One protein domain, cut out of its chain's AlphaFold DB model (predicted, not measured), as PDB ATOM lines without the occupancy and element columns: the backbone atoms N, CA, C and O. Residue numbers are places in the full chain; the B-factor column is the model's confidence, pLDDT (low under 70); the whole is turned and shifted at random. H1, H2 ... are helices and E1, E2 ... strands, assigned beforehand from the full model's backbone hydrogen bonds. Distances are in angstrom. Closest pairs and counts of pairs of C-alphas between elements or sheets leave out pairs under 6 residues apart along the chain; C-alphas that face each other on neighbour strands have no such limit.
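Overview. This is residues 110 to 150 and 236 to 243 of the 354 residues of an uncharacterized protein of Anopheles maculatus (UniProt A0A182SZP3). Little regular structure is here: residues 110 to 150 make a wide loop that runs out to Ser 124 and folds back through the tiny helix H1 to the short strand E1, its two ends side by side, while the helix H2 is set apart from H1 and E1. The printed part has 49 residues, of which 15 are in named elements, two helices and one strand in the order H1, E1, H2 along the chain; by those 15 the class is mostly helix. The whole is flat, spanning 31 by 28 by 13 A, and only just compact, close to loose, with a radius of gyration of the C-alphas of 11.4 A.

Along the chain. Find C-alpha 236 at (216.346, 134.693, 169.622); from there H2, residues 236 to 243, runs 10.7 A to C-alpha 243 at (217.558, 133.338, 159.095). H1 is residues 130 to 133, and E1 is residues 148 to 150.

Arrangement. H2 is apart from H1 and from E1, and H1 and E1 are apart. At E1, look for residues 110 to 111, paired antiparallel with 148 to 149; E1 pairs with no named strand. In H2 every O i to N i+4 pair is within hydrogen-bond range; H1 is too short for one.

Size, cuts and confidence. Residues 151 to 235 are not printed; C-alphas 150 and 236 are 19.1 A apart. The H1 to E1 link is long. Residues 134 to 137 have pLDDT under 70.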
ATOM      1  N   ALA A 110     216.734 142.669 181.559       90.00
ATOM      2  CA  ALA A 110     215.691 141.676 181.325       90.00
ATOM      3  C   ALA A 110     214.592 142.265 180.431       90.00
ATOM      4  O   ALA A 110     214.124 143.379 180.672       90.00
ATOM      5  N   ASP A 111     214.160 141.522 179.412       87.75
ATOM      6  CA  ASP A 111     213.002 141.889 178.591       87.75
ATOM      7  C   ASP A 111     211.707 141.609 179.373       87.75
ATOM      8  O   ASP A 111     211.404 140.461 179.691       87.75
ATOM      9  N   ILE A 112     210.954 142.666 179.686       88.25
ATOM     10  CA  ILE A 112     209.673 142.604 180.406       88.25
ATOM     11  C   ILE A 112     208.499 143.042 179.523       88.25
ATOM     12  O   ILE A 112     207.429 143.375 180.028       88.25
ATOM     13  N   THR A 113     208.683 143.045 178.199       83.12
ATOM     14  CA  THR A 113     207.671 143.514 177.236       83.12
ATOM     15  C   THR A 113     206.340 142.768 177.382       83.12
ATOM     16  O   THR A 113     205.286 143.354 177.178       83.12
ATOM     17  N   ASN A 114     206.375 141.491 177.773       80.12
ATOM     18  CA  ASN A 114     205.175 140.662 177.938       80.12
ATOM     19  C   ASN A 114     204.521 140.785 179.325       80.12
ATOM     20  O   ASN A 114     203.510 140.137 179.570       80.12
ATOM     21  N   ALA A 115     205.103 141.561 180.242       83.75
ATOM     22  CA  ALA A 115     204.580 141.734 181.595       83.75
ATOM     23  C   ALA A 115     203.736 143.010 181.759       83.75
ATOM     24  O   ALA A 115     203.160 143.218 182.825       83.75
ATOM     25  N   VAL A 116     203.706 143.885 180.748       81.25
ATOM     26  CA  VAL A 116     203.071 145.205 180.826       81.25
ATOM     27  C   VAL A 116     202.215 145.449 179.588       81.25
ATOM     28  O   VAL A 116     202.740 145.564 178.482       81.25
ATOM     29  N   ASP A 117     200.911 145.614 179.799       78.81
ATOM     30  CA  ASP A 117     199.983 146.100 178.780       78.81
ATOM     31  C   ASP A 117     199.928 147.631 178.838       78.81
ATOM     32  O   ASP A 117     199.485 148.212 179.829       78.81
ATOM     33  N   VAL A 118     200.424 148.294 177.790       83.44
ATOM     34  CA  VAL A 118     200.456 149.768 177.708       83.44
ATOM     35  C   VAL A 118     199.207 150.330 177.028       83.44
ATOM     36  O   VAL A 118     198.692 151.366 177.443       83.44
ATOM     37  N   GLU A 119     198.691 149.629 176.023       83.31
ATOM     38  CA  GLU A 119     197.466 149.960 175.296       83.31
ATOM     39  C   GLU A 119     196.721 148.663 174.947       83.31
ATOM     40  O   GLU A 119     197.343 147.621 174.722       83.31
ATOM     41  N   VAL A 120     195.384 148.705 174.935       81.88
ATOM     42  CA  VAL A 120     194.567 147.580 174.461       81.88
ATOM     43  C   VAL A 120     194.614 147.577 172.943       81.88
ATOM     44  O   VAL A 120     194.262 148.566 172.308       81.88
ATOM     45  N   PHE A 121     195.005 146.450 172.358       78.19
ATOM     46  CA  PHE A 121     195.055 146.352 170.911       78.19
ATOM     47  C   PHE A 121     193.672 146.189 170.306       78.19
ATOM     48  O   PHE A 121     192.946 145.256 170.651       78.19
ATOM     49  N   ASP A 122     193.368 147.039 169.340       82.81
ATOM     50  CA  ASP A 122     192.152 146.965 168.553       82.81
ATOM     51  C   ASP A 122     192.496 146.619 167.099       82.81
ATOM     52  O   ASP A 122     193.006 147.441 166.340       82.81
ATOM     53  N   GLU A 123     192.183 145.385 166.697       81.50
ATOM     54  CA  GLU A 123     192.386 144.889 165.327       81.50
ATOM     55  C   GLU A 123     191.651 145.716 164.262       81.50
ATOM     56  O   GLU A 123     192.035 145.682 163.091       81.50
ATOM     57  N   SER A 124     190.602 146.457 164.636       82.81
ATOM     58  CA  SER A 124     189.826 147.272 163.697       82.81
ATOM     59  C   SER A 124     190.481 148.618 163.380       82.81
ATOM     60  O   SER A 124     190.281 149.156 162.287       82.81
ATOM     61  N   THR A 125     191.289 149.150 164.299       81.00
ATOM     62  CA  THR A 125     191.932 150.469 164.175       81.00
ATOM     63  C   THR A 125     193.455 150.389 164.062       81.00
ATOM     64  O   THR A 125     194.084 151.343 163.600       81.00
ATOM     65  N   MET A 126     194.056 149.247 164.403       79.81
ATOM     66  CA  MET A 126     195.503 149.057 164.478       79.81
ATOM     67  C   MET A 126     195.965 147.910 163.574       79.81
ATOM     68  O   MET A 126     195.326 146.867 163.460       79.81
ATOM     69  N   LYS A 127     197.130 148.073 162.938       78.38
ATOM     70  CA  LYS A 127     197.766 146.999 162.161       78.38
ATOM     71  C   LYS A 127     198.773 146.267 163.035       78.38
ATOM     72  O   LYS A 127     199.683 146.887 163.571       78.38
ATOM     73  N   ALA A 128     198.637 144.947 163.140       71.75
ATOM     74  CA  ALA A 128     199.582 144.129 163.891       71.75
ATOM     75  C   ALA A 128     200.962 144.154 163.217       71.75
ATOM     76  O   ALA A 128     201.110 143.679 162.081       71.75
ATOM     77  N   GLY A 129     201.958 144.687 163.927       73.50
ATOM     78  CA  GLY A 129     203.358 144.614 163.531       73.50
ATOM     79  C   GLY A 129     203.900 143.181 163.569       73.50
ATOM     80  O   GLY A 129     203.226 142.238 163.998       73.50
ATOM     81  N   GLU A 130     205.128 142.996 163.080       71.44
ATOM     82  CA  GLU A 130     205.783 141.680 163.072       71.44
ATOM     83  C   GLU A 130     205.947 141.115 164.492       71.44
ATOM     84  O   GLU A 130     205.748 139.918 164.697       71.44
ATOM     85  N   LEU A 131     206.222 141.971 165.484       70.00
ATOM     86  CA  LEU A 131     206.433 141.548 166.870       70.00
ATOM     87  C   LEU A 131     205.130 141.105 167.532       70.00
ATOM     88  O   LEU A 131     205.124 140.124 168.281       70.00
ATOM     89  N   LYS A 132     204.015 141.762 167.203       71.31
ATOM     90  CA  LYS A 132     202.703 141.371 167.713       71.31
ATOM     91  C   LYS A 132     202.257 139.993 167.232       71.31
ATOM     92  O   LYS A 132     201.777 139.185 168.025       71.31
ATOM     93  N   LYS A 133     202.457 139.692 165.944       70.31
ATOM     94  CA  LYS A 133     202.097 138.387 165.352       70.31
ATOM     95  C   LYS A 133     202.804 137.210 166.022       70.31
ATOM     96  O   LYS A 133     202.317 136.088 165.944       70.31
ATOM     97  N   PHE A 134     203.937 137.467 166.669       66.31
ATOM     98  CA  PHE A 134     204.732 136.458 167.354       66.31
ATOM     99  C   PHE A 134     204.500 136.417 168.876       66.31
ATOM    100  O   PHE A 134     205.198 135.700 169.581       66.31
ATOM    101  N   GLY A 135     203.509 137.150 169.397       65.31
ATOM    102  CA  GLY A 135     203.088 137.053 170.798       65.31
ATOM    103  C   GLY A 135     203.650 138.124 171.735       65.31
ATOM    104  O   GLY A 135     203.511 137.975 172.949       65.31
ATOM    105  N   LYS A 136     204.256 139.207 171.220       68.12
ATOM    106  CA  LYS A 136     204.533 140.402 172.037       68.12
ATOM    107  C   LYS A 136     203.310 141.308 172.127       68.12
ATOM    108  O   LYS A 136     202.637 141.564 171.131       68.12
ATOM    109  N   ILE A 137     203.034 141.796 173.334       67.94
ATOM    110  CA  ILE A 137     201.757 142.452 173.647       67.94
ATOM    111  C   ILE A 137     201.889 143.983 173.663       67.94
ATOM    112  O   ILE A 137     200.992 144.673 173.169       67.94
ATOM    113  N   ALA A 138     203.019 144.518 174.143       75.69
ATOM    114  CA  ALA A 138     203.197 145.959 174.317       75.69
ATOM    115  C   ALA A 138     203.368 146.712 172.989       75.69
ATOM    116  O   ALA A 138     204.253 146.424 172.181       75.69
ATOM    117  N   HIS A 139     202.516 147.714 172.811       76.94
ATOM    118  CA  HIS A 139     202.497 148.650 171.698       76.94
ATOM    119  C   HIS A 139     201.915 149.977 172.199       76.94
ATOM    120  O   HIS A 139     201.284 150.022 173.258       76.94
ATOM    121  N   TYR A 140     202.182 151.065 171.483       81.12
ATOM    122  CA  TYR A 140     201.629 152.382 171.787       81.12
ATOM    123  C   TYR A 140     201.412 153.127 170.478       81.12
ATOM    124  O   TYR A 140     202.335 153.229 169.671       81.12
ATOM    125  N   GLN A 141     200.187 153.601 170.243       77.25
ATOM    126  CA  GLN A 141     199.805 154.291 169.004       77.25
ATOM    127  C   GLN A 141     200.063 153.458 167.733       77.25
ATOM    128  O   GLN A 141     200.346 153.991 166.663       77.25
ATOM    129  N   GLY A 142     199.957 152.130 167.841       70.94
ATOM    130  CA  GLY A 142     200.179 151.203 166.726       70.94
ATOM    131  C   GLY A 142     201.643 150.854 166.449       70.94
ATOM    132  O   GLY A 142     201.900 150.099 165.513       70.94
ATOM    133  N   GLU A 143     202.587 151.348 167.255       76.81
ATOM    134  CA  GLU A 143     204.005 150.992 167.154       76.81
ATOM    135  C   GLU A 143     204.416 149.991 168.243       76.81
ATOM    136  O   GLU A 143     204.147 150.188 169.431       76.81
ATOM    137  N   ASP A 144     205.086 148.911 167.831       77.88
ATOM    138  CA  ASP A 144     205.642 147.899 168.733       77.88
ATOM    139  C   ASP A 144     206.948 148.415 169.372       77.88
ATOM    140  O   ASP A 144     207.813 148.968 168.688       77.88
ATOM    141  N   PHE A 145     207.154 148.173 170.671       79.31
ATOM    142  CA  PHE A 145     208.406 148.520 171.359       79.31
ATOM    143  C   PHE A 145     208.829 147.462 172.384       79.31
ATOM    144  O   PHE A 145     208.086 146.542 172.717       79.31
ATOM    145  N   VAL A 146     210.069 147.572 172.870       82.44
ATOM    146  CA  VAL A 146     210.650 146.655 173.861       82.44
ATOM    147  C   VAL A 146     210.785 147.370 175.198       82.44
ATOM    148  O   VAL A 146     211.406 148.429 175.274       82.44
ATOM    149  N   ILE A 147     210.264 146.760 176.261       86.25
ATOM    150  CA  ILE A 147     210.437 147.247 177.632       86.25
ATOM    151  C   ILE A 147     211.522 146.408 178.298       86.25
ATOM    152  O   ILE A 147     211.422 145.182 178.354       86.25
ATOM    153  N   LYS A 148     212.562 147.066 178.817       90.44
ATOM    154  CA  LYS A 148     213.661 146.411 179.534       90.44
ATOM    155  C   LYS A 148     213.708 146.865 180.989       90.44
ATOM    156  O   LYS A 148     213.660 148.061 181.266       90.44
ATOM    157  N   ALA A 149     213.861 145.917 181.906       92.81
ATOM    158  CA  ALA A 149     214.193 146.174 183.300       92.81
ATOM    159  C   ALA A 149     215.701 145.988 183.499       92.81
ATOM    160  O   ALA A 149     216.226 144.896 183.296       92.81
ATOM    161  N   ARG A 150     216.396 147.055 183.902       95.00
ATOM    162  CA  ARG A 150     217.838 147.021 184.167       95.00
ATOM    163  C   ARG A 150     218.112 146.770 185.643       95.00
ATOM    164  O   ARG A 150     217.640 147.522 186.493       95.00
ATOM    165  N   LEU A 236     216.549 136.015 170.207       84.38
ATOM    166  CA  LEU A 236     216.346 134.693 169.622       84.38
ATOM    167  C   LEU A 236     215.352 134.751 168.453       84.38
ATOM    168  O   LEU A 236     215.645 134.253 167.367       84.38
ATOM    169  N   TYR A 237     214.210 135.419 168.638       80.38
ATOM    170  CA  TYR A 237     213.217 135.599 167.580       80.38
ATOM    171  C   TYR A 237     213.793 136.328 166.367       80.38
ATOM    172  O   TYR A 237     213.649 135.866 165.234       80.38
ATOM    173  N   LYS A 238     214.488 137.446 166.599       80.94
ATOM    174  CA  LYS A 238     215.132 138.207 165.528       80.94
ATOM    175  C   LYS A 238     216.097 137.328 164.734       80.94
ATOM    176  O   LYS A 238     216.087 137.378 163.510       80.94
ATOM    177  N   TRP A 239     216.891 136.495 165.405       86.00
ATOM    178  CA  TRP A 239     217.832 135.596 164.732       86.00
ATOM    179  C   TRP A 239     217.118 134.540 163.886       86.00
ATOM    180  O   TRP A 239     217.547 134.290 162.760       86.00
ATOM    181  N   VAL A 240     216.021 133.965 164.390       85.25
ATOM    182  CA  VAL A 240     215.187 133.013 163.640       85.25
ATOM    183  C   VAL A 240     214.588 133.673 162.397       85.25
ATOM    184  O   VAL A 240     214.684 133.117 161.304       85.25
ATOM    185  N   MET A 241     214.016 134.872 162.524       84.75
ATOM    186  CA  MET A 241     213.391 135.572 161.395       84.75
ATOM    187  C   MET A 241     214.406 136.078 160.375       84.75
ATOM    188  O   MET A 241     214.156 136.002 159.172       84.75
ATOM    189  N   ASP A 242     215.555 136.581 160.823       87.31
ATOM    190  CA  ASP A 242     216.640 136.968 159.922       87.31
ATOM    191  C   ASP A 242     217.146 135.747 159.146       87.31
ATOM    192  O   ASP A 242     217.427 135.860 157.952       87.31
ATOM    193  N   ALA A 243     217.197 134.570 159.777       88.56
ATOM    194  CA  ALA A 243     217.558 133.338 159.095       88.56
ATOM    195  C   ALA A 243     216.500 132.849 158.105       88.56
ATOM    196  O   ALA A 243     216.828 132.544 156.959       88.56
TER     197      ALA A 243